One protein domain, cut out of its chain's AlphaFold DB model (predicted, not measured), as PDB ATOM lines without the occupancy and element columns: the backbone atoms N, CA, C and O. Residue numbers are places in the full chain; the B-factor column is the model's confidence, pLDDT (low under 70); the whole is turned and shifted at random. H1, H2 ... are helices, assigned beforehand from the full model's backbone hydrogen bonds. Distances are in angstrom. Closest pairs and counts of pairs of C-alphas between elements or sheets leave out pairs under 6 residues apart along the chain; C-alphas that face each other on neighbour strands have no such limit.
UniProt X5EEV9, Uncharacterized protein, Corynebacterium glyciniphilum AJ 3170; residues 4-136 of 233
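AT A GLANCE: This is residues 4 to 136 of the 233 residues of an uncharacterized protein of Corynebacterium glyciniphilum AJ 3170 (UniProt X5EEV9). A body of helices is built round the long helix H7, with H6, H5, H9 and H8 wrapping partly round it and H4 packed on H5 and H9. At one end of the longest axis the short helices H1, H2 and H3 make a loose string off this body, and H3 meets H4 only at the corner. The printed part has 133 residues with nine named helices, H1 to H9 in order along the chain, and no named strand; its class is all helix. The whole is compact, with a radius of gyration of the C-alphas of 15.2 A, and spans 45 by 32 by 23 A along its three main axes.

HOW THE PARTS SIT: Begin at residues 4 to 7, H1, and go on to residues 11 to 15, H2; these two are close but not clearly touching, with the C-alphas of Ala 4 and Ala 11 closest at 5.5 A. H3, residues 21 to 24, is apart from H1 and H2. H4, residues 28 to 39, touches H3 only at the corner and only just, with 3 pairs of C-alphas within 8 A; Leu 23 and Phe 30 have the closest C-alphas, 7.4 A apart. Next look at H5, residues 50 to 64: residues 34 to 38 of H4 touch it at a steep tilt of 39 degrees, the same way, with the C-alphas of Gly 37 and Met 55 closest at 6.5 A. H6, residues 74 to 81, forms a helical hairpin with H5, closest at the C-alphas of Arg 57 and Val 76, 6.5 A; their tilt of 38 degrees is only just steep. H7, residues 90 to 107, is the hub and touches four helices. It forms a hairpin with H6 at a shallow tilt of 19 degrees, closest at the C-alphas of Val 77 and Asp 100, 6.2 A. It touches H5 at a shallow tilt of 30 degrees, the same way, closest at the C-alphas of Leu 62 and Leu 99, 6.5 A. H4, H5 and H7 form a bundle, three helices running roughly alongside one another, though H4 and H7 are close but not clearly touching. H8, residues 111 to 123, forms a hairpin with H7 at 12 degrees, closest at the C-alphas of Ala 101 and Leu 117, 5.0 A. H9, residues 129 to 136, touches H7 at the C-alphas of Ala 102 and Ala 135, 6.1 A apart, and H4 at those of Phe 38 and Tyr 130, 6.9 A apart. H8 and H9 form a hairpin, closest at the C-alphas of Leu 121 and Arg 132, 6.7 A. In H4, H5, H6, H7 and H9 every O i to N i+4 pair is within hydrogen-bond range, and in H8 8 of 9; in H2 it is 0 of 1, beside 1 of 2 O i to N i+3 pairs, while H1 and H3 are too short for an i+4 pair.

IN THESE COORDINATES: Find C-alpha 4 at (168.926, 146.517, 167.963), where H1 begins. H4 runs 16.6 A from first to last C-alpha and H5 21.3 A. Find C-alpha 90 at (157.194, 158.044, 176.096); from there H7, the longest helix, runs 25.7 A to C-alpha 107. H8 runs 18.9 A, and H9 ends at C-alpha 136, (141.765, 165.780, 185.527).

THE WHOLE: The C-alphas farthest apart are those of Arg 6 and Trp 68, 46.1 A. The printed part has no cut, and no link is long. The mean pLDDT of the printed part is 77.7; look for values under 70 in residues 4 to 48 of this predicted model.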
ATOM      1  N   ALA A   4     169.234 145.868 166.688       46.84
ATOM      2  CA  ALA A   4     168.926 146.517 167.963       46.84
ATOM      3  C   ALA A   4     169.383 147.987 168.010       46.84
ATOM      4  O   ALA A   4     168.581 148.869 168.304       46.84
ATOM      5  N   ASP A   5     170.629 148.255 167.601       45.78
ATOM      6  CA  ASP A   5     171.214 149.603 167.582       45.78
ATOM      7  C   ASP A   5     170.538 150.508 166.540       45.78
ATOM      8  O   ASP A   5     170.485 151.722 166.703       45.78
ATOM      9  N   ARG A   6     170.000 149.927 165.456       50.53
ATOM     10  CA  ARG A   6     169.248 150.669 164.426       50.53
ATOM     11  C   ARG A   6     167.820 151.006 164.844       50.53
ATOM     12  O   ARG A   6     167.244 151.920 164.265       50.53
ATOM     13  N   LEU A   7     167.253 150.256 165.785       48.06
ATOM     14  CA  LEU A   7     165.868 150.393 166.241       48.06
ATOM     15  C   LEU A   7     165.756 151.057 167.624       48.06
ATOM     16  O   LEU A   7     164.644 151.200 168.118       48.06
ATOM     17  N   GLY A   8     166.877 151.440 168.250       47.72
ATOM     18  CA  GLY A   8     166.893 152.010 169.604       47.72
ATOM     19  C   GLY A   8     166.467 151.019 170.693       47.72
ATOM     20  O   GLY A   8     166.034 151.429 171.764       47.72
ATOM     21  N   LEU A   9     166.559 149.713 170.422       51.00
ATOM     22  CA  LEU A   9     166.054 148.658 171.298       51.00
ATOM     23  C   LEU A   9     167.157 148.064 172.172       51.00
ATOM     24  O   LEU A   9     168.262 147.788 171.700       51.00
ATOM     25  N   SER A  10     166.811 147.726 173.417       52.72
ATOM     26  CA  SER A  10     167.607 146.767 174.184       52.72
ATOM     27  C   SER A  10     167.590 145.413 173.471       52.72
ATOM     28  O   SER A  10     166.525 144.876 173.155       52.72
ATOM     29  N   ALA A  11     168.768 144.827 173.249       50.25
ATOM     30  CA  ALA A  11     168.912 143.538 172.574       50.25
ATOM     31  C   ALA A  11     168.119 142.402 173.255       50.25
ATOM     32  O   ALA A  11     167.746 141.441 172.587       50.25
ATOM     33  N   SER A  12     167.805 142.539 174.549       50.97
ATOM     34  CA  SER A  12     166.993 141.586 175.313       50.97
ATOM     35  C   SER A  12     165.533 141.489 174.846       50.97
ATOM     36  O   SER A  12     164.945 140.413 174.944       50.97
ATOM     37  N   LEU A  13     164.961 142.564 174.286       51.91
ATOM     38  CA  LEU A  13     163.585 142.585 173.760       51.91
ATOM     39  C   LEU A  13     163.455 141.840 172.422       51.91
ATOM     40  O   LEU A  13     162.389 141.327 172.102       51.91
ATOM     41  N   LEU A  14     164.550 141.742 171.659       49.69
ATOM     42  CA  LEU A  14     164.596 141.052 170.364       49.69
ATOM     43  C   LEU A  14     164.817 139.537 170.495       49.69
ATOM     44  O   LEU A  14     164.593 138.802 169.537       49.69
ATOM     45  N   THR A  15     165.284 139.070 171.655       47.50
ATOM     46  CA  THR A  15     165.607 137.655 171.909       47.50
ATOM     47  C   THR A  15     164.608 136.947 172.819       47.50
ATOM     48  O   THR A  15     164.708 135.735 173.005       47.50
ATOM     49  N   ALA A  16     163.658 137.674 173.413       48.47
ATOM     50  CA  ALA A  16     162.600 137.064 174.206       48.47
ATOM     51  C   ALA A  16     161.641 136.285 173.288       48.47
ATOM     52  O   ALA A  16     161.251 136.779 172.231       48.47
ATOM     53  N   GLN A  17     161.208 135.091 173.709       43.50
ATOM     54  CA  GLN A  17     160.266 134.206 172.990       43.50
ATOM     55  C   GLN A  17     158.871 134.828 172.716       43.50
ATOM     56  O   GLN A  17     157.968 134.135 172.260       43.50
ATOM     57  N   GLN A  18     158.684 136.121 172.994       45.56
ATOM     58  CA  GLN A  18     157.421 136.864 172.971       45.56
ATOM     59  C   GLN A  18     157.497 138.134 172.101       45.56
ATOM     60  O   GLN A  18     156.696 139.051 172.266       45.56
ATOM     61  N   PHE A  19     158.477 138.217 171.196       49.06
ATOM     62  CA  PHE A  19     158.621 139.345 170.276       49.06
ATOM     63  C   PHE A  19     157.410 139.459 169.331       49.06
ATOM     64  O   PHE A  19     157.155 138.563 168.526       49.06
ATOM     65  N   ASP A  20     156.681 140.575 169.414       54.62
ATOM     66  CA  ASP A  20     155.562 140.898 168.525       54.62
ATOM     67  C   ASP A  20     156.081 141.663 167.299       54.62
ATOM     68  O   ASP A  20     156.593 142.780 167.405       54.62
ATOM     69  N   SER A  21     155.948 141.070 166.112       51.78
ATOM     70  CA  SER A  21     156.414 141.659 164.852       51.78
ATOM     71  C   SER A  21     155.699 142.963 164.484       51.78
ATOM     72  O   SER A  21     156.191 143.703 163.632       51.78
ATOM     73  N   ARG A  22     154.586 143.304 165.149       51.25
ATOM     74  CA  ARG A  22     153.902 144.598 164.991       51.25
ATOM     75  C   ARG A  22     154.705 145.774 165.550       51.25
ATOM     76  O   ARG A  22     154.538 146.885 165.060       51.25
ATOM     77  N   LEU A  23     155.642 145.531 166.471       50.12
ATOM     78  CA  LEU A  23     156.611 146.536 166.935       50.12
ATOM     79  C   LEU A  23     157.589 146.979 165.831       50.12
ATOM     80  O   LEU A  23     158.191 148.043 165.936       50.12
ATOM     81  N   LEU A  24     157.740 146.193 164.755       50.16
ATOM     82  CA  LEU A  24     158.558 146.567 163.593       50.16
ATOM     83  C   LEU A  24     157.807 147.446 162.583       50.16
ATOM     84  O   LEU A  24     158.452 148.015 161.706       50.16
ATOM     85  N   ALA A  25     156.474 147.537 162.664       47.88
ATOM     86  CA  ALA A  25     155.673 148.213 161.643       47.88
ATOM     87  C   ALA A  25     155.663 149.745 161.808       47.88
ATOM     88  O   ALA A  25     155.681 150.450 160.804       47.88
ATOM     89  N   SER A  26     155.671 150.256 163.043       44.72
ATOM     90  CA  SER A  26     156.056 151.627 163.431       44.72
ATOM     91  C   SER A  26     155.805 151.810 164.933       44.72
ATOM     92  O   SER A  26     154.822 151.299 165.469       44.72
ATOM     93  N   TRP A  27     156.679 152.544 165.623       51.72
ATOM     94  CA  TRP A  27     156.493 152.898 167.038       51.72
ATOM     95  C   TRP A  27     155.269 153.797 167.272       51.72
ATOM     96  O   TRP A  27     154.662 153.731 168.340       51.72
ATOM     97  N   ASP A  28     154.843 154.535 166.243       50.75
ATOM     98  CA  ASP A  28     153.572 155.269 166.219       50.75
ATOM     99  C   ASP A  28     152.373 154.333 166.467       50.75
ATOM    100  O   ASP A  28     151.438 154.678 167.190       50.75
ATOM    101  N   GLY A  29     152.449 153.086 165.985       51.75
ATOM    102  CA  GLY A  29     151.410 152.077 166.179       51.75
ATOM    103  C   GLY A  29     151.199 151.658 167.637       51.75
ATOM    104  O   GLY A  29     150.093 151.260 167.995       51.75
ATOM    105  N   PHE A  30     152.206 151.765 168.514       57.88
ATOM    106  CA  PHE A  30     152.001 151.473 169.937       57.88
ATOM    107  C   PHE A  30     151.166 152.563 170.619       57.88
ATOM    108  O   PHE A  30     150.209 152.241 171.321       57.88
ATOM    109  N   GLY A  31     151.463 153.841 170.364       56.34
ATOM    110  CA  GLY A  31     150.659 154.953 170.880       56.34
ATOM    111  C   GLY A  31     149.207 154.896 170.393       56.34
ATOM    112  O   GLY A  31     148.273 155.111 171.174       56.34
ATOM    113  N   GLU A  32     149.003 154.514 169.129       58.81
ATOM    114  CA  GLU A  32     147.671 154.270 168.569       58.81
ATOM    115  C   GLU A  32     146.960 153.092 169.250       58.81
ATOM    116  O   GLU A  32     145.799 153.220 169.636       58.81
ATOM    117  N   LEU A  33     147.644 151.965 169.467       62.38
ATOM    118  CA  LEU A  33     147.065 150.795 170.135       62.38
ATOM    119  C   LEU A  33     146.681 151.078 171.585       62.38
ATOM    120  O   LEU A  33     145.595 150.684 172.008       62.38
ATOM    121  N   VAL A  34     147.526 151.793 172.330       58.59
ATOM    122  CA  VAL A  34     147.209 152.230 173.692       58.59
ATOM    123  C   VAL A  34     145.971 153.127 173.669       58.59
ATOM    124  O   VAL A  34     145.013 152.881 174.401       58.59
ATOM    125  N   SER A  35     145.935 154.109 172.767       58.16
ATOM    126  CA  SER A  35     144.786 155.006 172.606       58.16
ATOM    127  C   SER A  35     143.492 154.246 172.279       58.16
ATOM    128  O   SER A  35     142.445 154.515 172.870       58.16
ATOM    129  N   VAL A  36     143.558 153.245 171.396       63.38
ATOM    130  CA  VAL A  36     142.420 152.383 171.029       63.38
ATOM    131  C   VAL A  36     142.000 151.460 172.180       63.38
ATOM    132  O   VAL A  36     140.800 151.275 172.410       63.38
ATOM    133  N   GLY A  37     142.961 150.908 172.926       58.22
ATOM    134  CA  GLY A  37     142.732 150.018 174.068       58.22
ATOM    135  C   GLY A  37     142.005 150.700 175.230       58.22
ATOM    136  O   GLY A  37     141.180 150.072 175.902       58.22
ATOM    137  N   PHE A  38     142.241 152.001 175.416       59.97
ATOM    138  CA  PHE A  38     141.479 152.837 176.345       59.97
ATOM    139  C   PHE A  38     140.147 153.341 175.758       59.97
ATOM    140  O   PHE A  38     139.205 153.573 176.512       59.97
ATOM    141  N   GLY A  39     140.036 153.482 174.431       43.84
ATOM    142  CA  GLY A  39     138.863 154.051 173.753       43.84
ATOM    143  C   GLY A  39     137.718 153.081 173.421       43.84
ATOM    144  O   GLY A  39     136.607 153.540 173.160       43.84
ATOM    145  N   THR A  40     137.932 151.757 173.413       46.88
ATOM    146  CA  THR A  40     136.906 150.787 172.969       46.88
ATOM    147  C   THR A  40     136.585 149.697 174.007       46.88
ATOM    148  O   THR A  40     137.441 149.045 174.606       46.88
ATOM    149  N   GLY A  41     135.289 149.509 174.269       42.78
ATOM    150  CA  GLY A  41     134.738 148.618 175.298       42.78
ATOM    151  C   GLY A  41     134.585 147.145 174.906       42.78
ATOM    152  O   GLY A  41     133.619 146.525 175.339       42.78
ATOM    153  N   ARG A  42     135.475 146.561 174.093       40.44
ATOM    154  CA  ARG A  42     135.397 145.127 173.752       40.44
ATOM    155  C   ARG A  42     136.692 144.384 174.057       40.44
ATOM    156  O   ARG A  42     137.722 144.616 173.440       40.44
ATOM    157  N   THR A  43     136.582 143.454 174.999       50.72
ATOM    158  CA  THR A  43     137.532 142.376 175.277       50.72
ATOM    159  C   THR A  43     137.508 141.352 174.150       50.72
ATOM    160  O   THR A  43     136.445 140.809 173.844       50.72
ATOM    161  N   ALA A  44     138.674 141.032 173.597       38.25
ATOM    162  CA  ALA A  44     138.879 139.808 172.837       38.25
ATOM    163  C   ALA A  44     140.045 139.026 173.459       38.25
ATOM    164  O   ALA A  44     141.179 139.489 173.470       38.25
ATOM    165  N   GLU A  45     139.661 137.883 174.025       41.25
ATOM    166  CA  GLU A  45     140.355 136.592 174.088       41.25
ATOM    167  C   GLU A  45     141.750 136.475 174.733       41.25
ATOM    168  O   GLU A  45     142.739 137.104 174.374       41.25
ATOM    169  N   ARG A  46     141.789 135.558 175.710       46.16
ATOM    170  CA  ARG A  46     142.968 135.002 176.374       46.16
ATOM    171  C   ARG A  46     143.842 134.267 175.355       46.16
ATOM    172  O   ARG A  46     143.584 133.107 175.085       46.16
ATOM    173  N   ASP A  47     144.831 134.982 174.832       49.06
ATOM    174  CA  ASP A  47     146.171 134.525 174.415       49.06
ATOM    175  C   ASP A  47     147.016 135.796 174.183       49.06
ATOM    176  O   ASP A  47     147.388 136.175 173.073       49.06
ATOM    177  N   LEU A  48     147.172 136.582 175.254       56.84
ATOM    178  CA  LEU A  48     147.419 138.020 175.157       56.84
ATOM    179  C   LEU A  48     148.919 138.326 175.046       56.84
ATOM    180  O   LEU A  48     149.669 138.138 176.002       56.84
ATOM    181  N   SER A  49     149.325 138.855 173.884       74.94
ATOM    182  CA  SER A  49     150.591 139.577 173.662       74.94
ATOM    183  C   SER A  49     150.978 140.414 174.899       74.94
ATOM    184  O   SER A  49     150.076 140.987 175.528       74.94
ATOM    185  N   PRO A  50     152.279 140.549 175.245       76.75
ATOM    186  CA  PRO A  50     152.742 141.399 176.351       76.75
ATOM    187  C   PRO A  50     152.080 142.782 176.359       76.75
ATOM    188  O   PRO A  50     151.726 143.313 177.409       76.75
ATOM    189  N   MET A  51     151.795 143.298 175.163       77.19
ATOM    190  CA  MET A  51     151.098 144.555 174.956       77.19
ATOM    191  C   MET A  51     149.660 144.568 175.468       77.19
ATOM    192  O   MET A  51     149.234 145.494 176.153       77.19
ATOM    193  N   ALA A  52     148.893 143.532 175.143       76.12
ATOM    194  CA  ALA A  52     147.504 143.434 175.558       76.12
ATOM    195  C   ALA A  52     147.388 143.176 177.067       76.12
ATOM    196  O   ALA A  52     146.480 143.699 177.713       76.12
ATOM    197  N   SER A  53     148.352 142.453 177.646       84.12
ATOM    198  CA  SER A  53     148.486 142.312 179.100       84.12
ATOM    199  C   SER A  53     148.782 143.654 179.784       84.12
ATOM    200  O   SER A  53     148.120 144.011 180.760       84.12
ATOM    201  N   TRP A  54     149.730 144.435 179.253       88.69
ATOM    202  CA  TRP A  54     150.048 145.772 179.758       88.69
ATOM    203  C   TRP A  54     148.838 146.714 179.680       88.69
ATOM    204  O   TRP A  54     148.451 147.299 180.689       88.69
ATOM    205  N   MET A  55     148.159 146.781 178.528       86.62
ATOM    206  CA  MET A  55     146.967 147.625 178.351       86.62
ATOM    207  C   MET A  55     145.820 147.215 179.281       86.62
ATOM    208  O   MET A  55     145.146 148.075 179.845       86.62
ATOM    209  N   SER A  56     145.604 145.910 179.473       87.25
ATOM    210  CA  SER A  56     144.590 145.396 180.399       87.25
ATOM    211  C   SER A  56     144.873 145.827 181.842       87.25
ATOM    212  O   SER A  56     143.975 146.324 182.523       87.25
ATOM    213  N   ARG A  57     146.132 145.721 182.290       92.00
ATOM    214  CA  ARG A  57     146.566 146.192 183.615       92.00
ATOM    215  C   ARG A  57     146.416 147.705 183.760       92.00
ATOM    216  O   ARG A  57     145.839 148.159 184.741       92.00
ATOM    217  N   ALA A  58     146.848 148.487 182.774       92.75
ATOM    218  CA  ALA A  58     146.727 149.944 182.813       92.75
ATOM    219  C   ALA A  58     145.253 150.397 182.836       92.75
ATOM    220  O   ALA A  58     144.885 151.321 183.559       92.75
ATOM    221  N   ARG A  59     144.373 149.695 182.110       90.56
ATOM    222  CA  ARG A  59     142.922 149.911 182.157       90.56
ATOM    223  C   ARG A  59     142.316 149.522 183.500       90.56
ATOM    224  O   ARG A  59     141.448 150.238 183.985       90.56
ATOM    225  N   TYR A  60     142.765 148.419 184.100       92.75
ATOM    226  CA  TYR A  60     142.363 148.056 185.457       92.75
ATOM    227  C   TYR A  60     142.695 149.190 186.427       92.75
ATOM    228  O   TYR A  60     141.800 149.657 187.126       92.75
ATOM    229  N   VAL A  61     143.932 149.692 186.402       94.81
ATOM    230  CA  VAL A  61     144.339 150.818 187.246       94.81
ATOM    231  C   VAL A  61     143.464 152.038 186.990       94.81
ATOM    232  O   VAL A  61     142.912 152.566 187.941       94.81
ATOM    233  N   LEU A  62     143.267 152.447 185.734       93.44
ATOM    234  CA  LEU A  62     142.456 153.623 185.401       93.44
ATOM    235  C   LEU A  62     141.020 153.538 185.939       93.44
ATOM    236  O   LEU A  62     140.471 154.530 186.411       93.44
ATOM    237  N   THR A  63     140.399 152.358 185.867       90.62
ATOM    238  CA  THR A  63     139.042 152.141 186.390       90.62
ATOM    239  C   THR A  63     138.994 152.218 187.919       90.62
ATOM    240  O   THR A  63     137.986 152.645 188.472       90.62
ATOM    241  N   HIS A  64     140.064 151.806 188.605       93.00
ATOM    242  CA  HIS A  64     140.096 151.685 190.068       93.00
ATOM    243  C   HIS A  64     140.929 152.788 190.746       93.00
ATOM    244  O   HIS A  64     141.018 152.809 191.969       93.00
ATOM    245  N   SER A  65     141.531 153.714 189.988       92.62
ATOM    246  CA  SER A  65     142.253 154.887 190.503       92.62
ATOM    247  C   SER A  65     141.312 156.008 190.934       92.62
ATOM    248  O   SER A  65     141.740 156.954 191.587       92.62
ATOM    249  N   ASP A  66     140.033 155.915 190.573       91.62
ATOM    250  CA  ASP A  66     138.999 156.786 191.105       91.62
ATOM    251  C   ASP A  66     138.891 156.586 192.641       91.62
ATOM    252  O   ASP A  66     138.741 155.446 193.099       91.62
ATOM    253  N   PRO A  67     138.963 157.658 193.458       92.81
ATOM    254  CA  PRO A  67     138.907 157.556 194.914       92.81
ATOM    255  C   PRO A  67     137.613 156.943 195.466       92.81
ATOM    256  O   PRO A  67     137.593 156.470 196.602       92.81
ATOM    257  N   TRP A  68     136.542 156.947 194.675       92.06
ATOM    258  CA  TRP A  68     135.242 156.383 195.026       92.06
ATOM    259  C   TRP A  68     135.000 154.991 194.425       92.06
ATOM    260  O   TRP A  68     133.940 154.409 194.655       92.06
ATOM    261  N   ALA A  69     135.958 154.441 193.674       89.56
ATOM    262  CA  ALA A  69     135.885 153.084 193.146       89.56
ATOM    263  C   ALA A  69     136.410 152.037 194.147       89.56
ATOM    264  O   ALA A  69     137.334 152.275 194.937       89.56
ATOM    265  N   GLY A  70     135.834 150.831 194.077       86.12
ATOM    266  CA  GLY A  70     136.335 149.655 194.796       86.12
ATOM    267  C   GLY A  70     137.682 149.153 194.255       86.12
ATOM    268  O   GLY A  70     138.229 149.720 193.318       86.12
ATOM    269  N   GLY A  71     138.209 148.066 194.832       89.19
ATOM    270  CA  GLY A  71     139.455 147.403 194.400       89.19
ATOM    271  C   GLY A  71     140.741 148.024 194.953       89.19
ATOM    272  O   GLY A  71     140.693 148.978 195.721       89.19
ATOM    273  N   ASP A  72     141.898 147.465 194.604       92.31
ATOM    274  CA  ASP A  72     143.205 148.022 194.970       92.31
ATOM    275  C   ASP A  72     144.125 148.059 193.736       92.31
ATOM    276  O   ASP A  72     144.627 147.014 193.314       92.31
ATOM    277  N   PRO A  73     144.311 149.233 193.105       94.62
ATOM    278  CA  PRO A  73     145.137 149.373 191.915       94.62
ATOM    279  C   PRO A  73     146.635 149.480 192.223       94.62
ATOM    280  O   PRO A  73     147.425 149.344 191.288       94.62
ATOM    281  N   ARG A  74     147.041 149.726 193.480       96.75
ATOM    282  CA  ARG A  74     148.441 150.015 193.836       96.75
ATOM    283  C   ARG A  74     149.401 148.894 193.417       96.75
ATOM    284  O   ARG A  74     150.335 149.201 192.678       96.75
ATOM    285  N   PRO A  75     149.147 147.606 193.729       96.25
ATOM    286  CA  PRO A  75     150.034 146.526 193.291       96.25
ATOM    287  C   PRO A  75     150.195 146.458 191.765       96.25
ATOM    288  O   PRO A  75     151.270 146.160 191.258       96.25
ATOM    289  N   VAL A  76     149.130 146.770 191.019       94.69
ATOM    290  CA  VAL A  76     149.143 146.722 189.550       94.69
ATOM    291  C   VAL A  76     149.915 147.904 188.957       94.69
ATOM    292  O   VAL A  76     150.583 147.732 187.940       94.69
ATOM    293  N   VAL A  77     149.850 149.088 189.576       95.44
ATOM    294  CA  VAL A  77     150.695 150.237 189.207       95.44
ATOM    295  C   VAL A  77     152.164 149.927 189.434       95.44
ATOM    296  O   VAL A  77     152.967 150.174 188.538       95.44
ATOM    297  N   ASP A  78     152.508 149.359 190.589       94.56
ATOM    298  CA  ASP A  78     153.897 149.048 190.927       94.56
ATOM    299  C   ASP A  78     154.481 148.022 189.936       94.56
ATOM    300  O   ASP A  78     155.592 148.202 189.430       94.56
ATOM    301  N   ASP A  79     153.690 147.010 189.556       92.88
ATOM    302  CA  ASP A  79     154.040 146.047 188.505       92.88
ATOM    303  C   ASP A  79     154.201 146.703 187.123       92.88
ATOM    304  O   ASP A  79     155.061 146.301 186.336       92.88
ATOM    305  N   LEU A  80     153.364 147.693 186.789       92.50
ATOM    306  CA  LEU A  80     153.482 148.445 185.538       92.50
ATOM    307  C   LEU A  80     154.722 149.342 185.539       92.50
ATOM    308  O   LEU A  80     155.371 149.453 184.504       92.50
ATOM    309  N   ALA A  81     155.084 149.955 186.664       91.69
ATOM    310  CA  ALA A  81     156.233 150.854 186.769       91.69
ATOM    311  C   ALA A  81     157.567 150.150 186.480       91.69
ATOM    312  O   ALA A  81     158.473 150.750 185.902       91.69
ATOM    313  N   VAL A  82     157.673 148.865 186.826       91.75
ATOM    314  CA  VAL A  82     158.861 148.040 186.547       91.75
ATOM    315  C   VAL A  82     158.762 147.244 185.242       91.75
ATOM    316  O   VAL A  82     159.707 146.538 184.881       91.75
ATOM    317  N   ASP A  83     157.642 147.338 184.519       88.44
ATOM    318  CA  ASP A  83     157.448 146.611 183.268       88.44
ATOM    319  C   ASP A  83     158.376 147.157 182.162       88.44
ATOM    320  O   ASP A  83     158.400 148.369 181.916       88.44
ATOM    321  N   PRO A  84     159.118 146.298 181.435       84.69
ATOM    322  CA  PRO A  84     160.002 146.737 180.355       84.69
ATOM    323  C   PRO A  84     159.307 147.567 179.267       84.69
ATOM    324  O   PRO A  84     159.956 148.404 178.638       84.69
ATOM    325  N   LEU A  85     158.006 147.355 179.033       80.75
ATOM    326  CA  LEU A  85     157.231 148.133 178.066       80.75
ATOM    327  C   LEU A  85     156.999 149.572 178.532       80.75
ATOM    328  O   LEU A  85     156.960 150.474 177.694       80.75
ATOM    329  N   SER A  86     156.927 149.813 179.840       84.56
ATOM    330  CA  SER A  86     156.734 151.154 180.404       84.56
ATOM    331  C   SER A  86     157.924 152.068 180.131       84.56
ATOM    332  O   SER A  86     157.742 153.219 179.756       84.56
ATOM    333  N   ALA A  87     159.144 151.531 180.201       80.50
ATOM    334  CA  ALA A  87     160.363 152.261 179.849       80.50
ATOM    335  C   ALA A  87     160.632 152.309 178.331       80.50
ATOM    336  O   ALA A  87     161.565 152.982 177.891       80.50
ATOM    337  N   SER A  88     159.857 151.578 177.520       77.62
ATOM    338  CA  SER A  88     160.136 151.422 176.089       77.62
ATOM    339  C   SER A  88     159.617 152.570 175.222       77.62
ATOM    340  O   SER A  88     160.130 152.766 174.123       77.62
ATOM    341  N   THR A  89     158.623 153.336 175.694       80.81
ATOM    342  CA  THR A  89     158.048 154.463 174.942       80.81
ATOM    343  C   THR A  89     157.640 155.625 175.853       80.81
ATOM    344  O   THR A  89     157.201 155.383 176.980       80.81
ATOM    345  N   PRO A  90     157.686 156.877 175.357       86.06
ATOM    346  CA  PRO A  90     157.194 158.044 176.096       86.06
ATOM    347  C   PRO A  90     155.717 157.932 176.495       86.06
ATOM    348  O   PRO A  90     155.348 158.292 177.607       86.06
ATOM    349  N   VAL A  91     154.877 157.362 175.621       88.50
ATOM    350  CA  VAL A  91     153.438 157.176 175.879       88.50
ATOM    351  C   VAL A  91     153.200 156.232 177.058       88.50
ATOM    352  O   VAL A  91     152.374 156.532 177.921       88.50
ATOM    353  N   ALA A  92     153.905 155.096 177.116       87.69
ATOM    354  CA  ALA A  92     153.747 154.146 178.216       87.69
ATOM    355  C   ALA A  92     154.220 154.746 179.544       87.69
ATOM    356  O   ALA A  92     153.493 154.654 180.531       87.69
ATOM    357  N   LEU A  93     155.383 155.406 179.542       92.69
ATOM    358  CA  LEU A  93     155.931 156.073 180.719       92.69
ATOM    359  C   LEU A  93     154.964 157.134 181.259       92.69
ATOM    360  O   LEU A  93     154.508 157.017 182.394       92.69
ATOM    361  N   ALA A  94     154.551 158.078 180.407       93.75
ATOM    362  CA  ALA A  94     153.623 159.146 180.773       93.75
ATOM    363  C   ALA A  94     152.271 158.600 181.262       93.75
ATOM    364  O   ALA A  94     151.646 159.169 182.157       93.75
ATOM    365  N   THR A  95     151.808 157.480 180.693       94.94
ATOM    366  CA  THR A  95     150.589 156.804 181.160       94.94
ATOM    367  C   THR A  95     150.771 156.273 182.578       94.94
ATOM    368  O   THR A  95     149.912 156.517 183.419       94.94
ATOM    369  N   VAL A  96     151.866 155.563 182.863       95.94
ATOM    370  CA  VAL A  96     152.106 154.977 184.191       95.94
ATOM    371  C   VAL A  96     152.322 156.054 185.246       95.94
ATOM    372  O   VAL A  96     151.727 155.952 186.311       95.94
ATOM    373  N   GLU A  97     153.084 157.104 184.952       96.25
ATOM    374  CA  GLU A  97     153.308 158.215 185.889       96.25
ATOM    375  C   GLU A  97     151.999 158.930 186.246       96.25
ATOM    376  O   GLU A  97     151.754 159.276 187.403       96.25
ATOM    377  N   LEU A  98     151.115 159.111 185.262       96.81
ATOM    378  CA  LEU A  98     149.813 159.720 185.494       96.81
ATOM    379  C   LEU A  98     148.873 158.803 186.289       96.81
ATOM    380  O   LEU A  98     148.140 159.276 187.160       96.81
ATOM    381  N   LEU A  99     148.900 157.499 186.009       96.81
ATOM    382  CA  LEU A  99     148.146 156.504 186.767       96.81
ATOM    383  C   LEU A  99     148.645 156.400 188.214       96.81
ATOM    384  O   LEU A  99     147.827 156.367 189.129       96.81
ATOM    385  N   ASP A 100     149.958 156.405 188.432       97.38
ATOM    386  CA  ASP A 100     150.571 156.399 189.762       97.38
ATOM    387  C   ASP A 100     150.148 157.623 190.582       97.38
ATOM    388  O   ASP A 100     149.655 157.491 191.706       97.38
ATOM    389  N   ALA A 101     150.224 158.815 189.983       97.31
ATOM    390  CA  ALA A 101     149.777 160.041 190.631       97.31
ATOM    391  C   ALA A 101     148.273 160.005 190.974       97.31
ATOM    392  O   ALA A 101     147.871 160.453 192.050       97.31
ATOM    393  N   ALA A 102     147.436 159.427 190.103       96.94
ATOM    394  CA  ALA A 102     146.008 159.258 190.370       96.94
ATOM    395  C   ALA A 102     145.749 158.273 191.523       96.94
ATOM    396  O   ALA A 102     144.928 158.552 192.401       96.94
ATOM    397  N   VAL A 103     146.483 157.155 191.581       97.44
ATOM    398  CA  VAL A 103     146.397 156.209 192.705       97.44
ATOM    399  C   VAL A 103     146.865 156.858 194.009       97.44
ATOM    400  O   VAL A 103     146.219 156.666 195.036       97.44
ATOM    401  N   ALA A 104     147.903 157.695 193.984       97.06
ATOM    402  CA  ALA A 104     148.359 158.412 195.174       97.06
ATOM    403  C   ALA A 104     147.293 159.377 195.734       97.06
ATOM    404  O   ALA A 104     147.150 159.495 196.953       97.06
ATOM    405  N   VAL A 105     146.514 160.039 194.866       96.56
ATOM    406  CA  VAL A 105     145.349 160.849 195.279       96.56
ATOM    407  C   VAL A 105     144.271 159.979 195.916       96.56
ATOM    408  O   VAL A 105     143.707 160.354 196.942       96.56
ATOM    409  N   ARG A 106     143.992 158.810 195.335       94.88
ATOM    410  CA  ARG A 106     143.029 157.853 195.887       94.88
ATOM    411  C   ARG A 106     143.427 157.352 197.271       94.88
ATOM    412  O   ARG A 106     142.576 157.278 198.151       94.88
ATOM    413  N   GLU A 107     144.692 156.995 197.463       93.94
ATOM    414  CA  GLU A 107     145.200 156.513 198.751       93.94
ATOM    415  C   GLU A 107     145.115 157.585 199.833       93.94
ATOM    416  O   GLU A 107     144.851 157.276 200.996       93.94
ATOM    417  N   ASN A 108     145.346 158.844 199.457       92.19
ATOM    418  CA  ASN A 108     145.283 159.955 200.386       92.19
ATOM    419  C   ASN A 108     144.863 161.257 199.686       92.19
ATOM    420  O   ASN A 108     145.683 161.933 199.058       92.19
ATOM    421  N   MET A 109     143.590 161.634 199.850       91.62
ATOM    422  CA  MET A 109     142.955 162.796 199.207       91.62
ATOM    423  C   MET A 109     143.395 164.132 199.834       91.62
ATOM    424  O   MET A 109     142.591 164.899 200.362       91.62
ATOM    425  N   THR A 110     144.696 164.409 199.807       91.62
ATOM    426  CA  THR A 110     145.298 165.651 200.310       91.62
ATOM    427  C   THR A 110     145.569 166.631 199.175       91.62
ATOM    428  O   THR A 110     145.768 166.228 198.029       91.62
ATOM    429  N   ALA A 111     145.645 167.923 199.509       90.19
ATOM    430  CA  ALA A 111     146.018 168.966 198.555       90.19
ATOM    431  C   ALA A 111     147.374 168.678 197.887       90.19
ATOM    432  O   ALA A 111     147.480 168.797 196.676       90.19
ATOM    433  N   GLU A 112     148.364 168.192 198.645       94.12
ATOM    434  CA  GLU A 112     149.689 167.830 198.120       94.12
ATOM    435  C   GLU A 112     149.614 166.754 197.026       94.12
ATOM    436  O   GLU A 112     150.255 166.881 195.984       94.12
ATOM    437  N   LYS A 113     148.811 165.699 197.228       96.44
ATOM    438  CA  LYS A 113     148.652 164.641 196.219       96.44
ATOM    439  C   LYS A 113     147.903 165.133 194.989       96.44
ATOM    440  O   LYS A 113     148.256 164.752 193.875       96.44
ATOM    441  N   VAL A 114     146.900 165.992 195.175       96.50
ATOM    442  CA  VAL A 114     146.192 166.618 194.054       96.50
ATOM    443  C   VAL A 114     147.132 167.533 193.270       96.50
ATOM    444  O   VAL A 114     147.162 167.444 192.048       96.50
ATOM    445  N   ASP A 115     147.940 168.350 193.942       95.44
ATOM    446  CA  ASP A 115     148.923 169.220 193.295       95.44
ATOM    447  C   ASP A 115     149.958 168.406 192.513       95.44
ATOM    448  O   ASP A 115     150.230 168.728 191.358       95.44
ATOM    449  N   ALA A 116     150.450 167.296 193.074       96.62
ATOM    450  CA  ALA A 116     151.342 166.379 192.368       96.62
ATOM    451  C   ALA A 116     150.684 165.766 191.115       96.62
ATOM    452  O   ALA A 116     151.307 165.716 190.058       96.62
ATOM    453  N   LEU A 117     149.413 165.354 191.191       97.69
ATOM    454  CA  LEU A 117     148.659 164.873 190.026       97.69
ATOM    455  C   LEU A 117     148.505 165.959 188.952       97.69
ATOM    456  O   LEU A 117     148.637 165.686 187.758       97.69
ATOM    457  N   VAL A 118     148.232 167.195 189.366       97.06
ATOM    458  CA  VAL A 118     148.100 168.341 188.460       97.06
ATOM    459  C   VAL A 118     149.436 168.682 187.810       97.06
ATOM    460  O   VAL A 118     149.463 168.933 186.606       97.06
ATOM    461  N   ASP A 119     150.531 168.640 188.564       97.19
ATOM    462  CA  ASP A 119     151.883 168.785 188.033       97.19
ATOM    463  C   ASP A 119     152.135 167.718 186.963       97.19
ATOM    464  O   ASP A 119     152.462 168.078 185.832       97.19
ATOM    465  N   THR A 120     151.864 166.442 187.256       97.25
ATOM    466  CA  THR A 120     151.975 165.338 186.288       97.25
ATOM    467  C   THR A 120     151.155 165.575 185.023       97.25
ATOM    468  O   THR A 120     151.676 165.427 183.920       97.25
ATOM    469  N   LEU A 121     149.912 166.051 185.137       96.31
ATOM    470  CA  LEU A 121     149.073 166.394 183.981       96.31
ATOM    471  C   LEU A 121     149.677 167.469 183.061       96.31
ATOM    472  O   LEU A 121     149.335 167.498 181.873       96.31
ATOM    473  N   THR A 122     150.535 168.355 183.583       94.81
ATOM    474  CA  THR A 122     151.158 169.423 182.782       94.81
ATOM    475  C   THR A 122     152.327 168.950 181.922       94.81
ATOM    476  O   THR A 122     152.569 169.551 180.875       94.81
ATOM    477  N   TRP A 123     153.025 167.880 182.311       92.00
ATOM    478  CA  TRP A 123     154.197 167.383 181.582       92.00
ATOM    479  C   TRP A 123     154.005 165.987 180.964       92.00
ATOM    480  O   TRP A 123     154.647 165.697 179.957       92.00
ATOM    481  N   ALA A 124     153.061 165.166 181.444       93.00
ATOM    482  CA  ALA A 124     152.683 163.872 180.856       93.00
ATOM    483  C   ALA A 124     151.790 164.039 179.604       93.00
ATOM    484  O   ALA A 124     150.689 163.489 179.503       93.00
ATOM    485  N   LEU A 125     152.240 164.854 178.645       91.69
ATOM    486  CA  LEU A 125     151.462 165.227 177.459       91.69
ATOM    487  C   LEU A 125     151.240 164.054 176.498       91.69
ATOM    488  O   LEU A 125     150.200 164.022 175.836       91.69
ATOM    489  N   ASP A 126     152.174 163.101 176.486       90.25
ATOM    490  CA  ASP A 126     152.152 161.895 175.651       90.25
ATOM    491  C   ASP A 126     151.169 160.828 176.158       90.25
ATOM    492  O   ASP A 126     150.859 159.877 175.437       90.25
ATOM    493  N   ALA A 127     150.648 160.968 177.382       91.88
ATOM    494  CA  ALA A 127     149.631 160.058 177.893       91.88
ATOM    495  C   ALA A 127     148.331 160.176 177.065       91.88
ATOM    496  O   ALA A 127     147.944 161.282 176.663       91.88
ATOM    497  N   PRO A 128     147.592 159.070 176.849       91.12
ATOM    498  CA  PRO A 128     146.357 159.090 176.079       91.12
ATOM    499  C   PRO A 128     145.353 160.109 176.620       91.12
ATOM    500  O   PRO A 128     145.128 160.206 177.830       91.12
ATOM    501  N   ALA A 129     144.679 160.822 175.714       89.38
ATOM    502  CA  ALA A 129     143.733 161.881 176.071       89.38
ATOM    503  C   ALA A 129     142.651 161.408 177.057       89.38
ATOM    504  O   ALA A 129     142.282 162.151 177.961       89.38
ATOM    505  N   TYR A 130     142.183 160.163 176.923       88.31
ATOM    506  CA  TYR A 130     141.209 159.577 177.845       88.31
ATOM    507  C   TYR A 130     141.753 159.450 179.279       88.31
ATOM    508  O   TYR A 130     141.076 159.854 180.217       88.31
ATOM    509  N   VAL A 131     142.993 158.973 179.452       93.00
ATOM    510  CA  VAL A 131     143.655 158.859 180.768       93.00
ATOM    511  C   VAL A 131     143.816 160.246 181.394       93.00
ATOM    512  O   VAL A 131     143.446 160.458 182.546       93.00
ATOM    513  N   ARG A 132     144.288 161.219 180.602       95.00
ATOM    514  CA  ARG A 132     144.444 162.622 181.020       95.00
ATOM    515  C   ARG A 132     143.125 163.264 181.443       95.00
ATOM    516  O   ARG A 132     143.086 163.965 182.450       95.00
ATOM    517  N   GLN A 133     142.044 163.009 180.708       93.25
ATOM    518  CA  GLN A 133     140.712 163.505 181.056       93.25
ATOM    519  C   GLN A 133     140.199 162.901 182.363       93.25
ATOM    520  O   GLN A 133     139.698 163.645 183.202       93.25
ATOM    521  N   THR A 134     140.345 161.589 182.557       92.44
ATOM    522  CA  THR A 134     139.924 160.921 183.796       92.44
ATOM    523  C   THR A 134     140.713 161.436 184.999       92.44
ATOM    524  O   THR A 134     140.114 161.797 186.005       92.44
ATOM    525  N   ALA A 135     142.037 161.566 184.883       95.88
ATOM    526  CA  ALA A 135     142.881 162.119 185.943       95.88
ATOM    527  C   ALA A 135     142.509 163.571 186.300       95.88
ATOM    528  O   ALA A 135     142.413 163.920 187.479       95.88
ATOM    529  N   LEU A 136     142.244 164.416 185.297       96.62
ATOM    530  CA  LEU A 136     141.765 165.780 185.527       96.62
ATOM    531  C   LEU A 136     140.403 165.789 186.236       96.62
ATOM    532  O   LEU A 136     140.200 166.575 187.160       96.62
TER     533      LEU A 136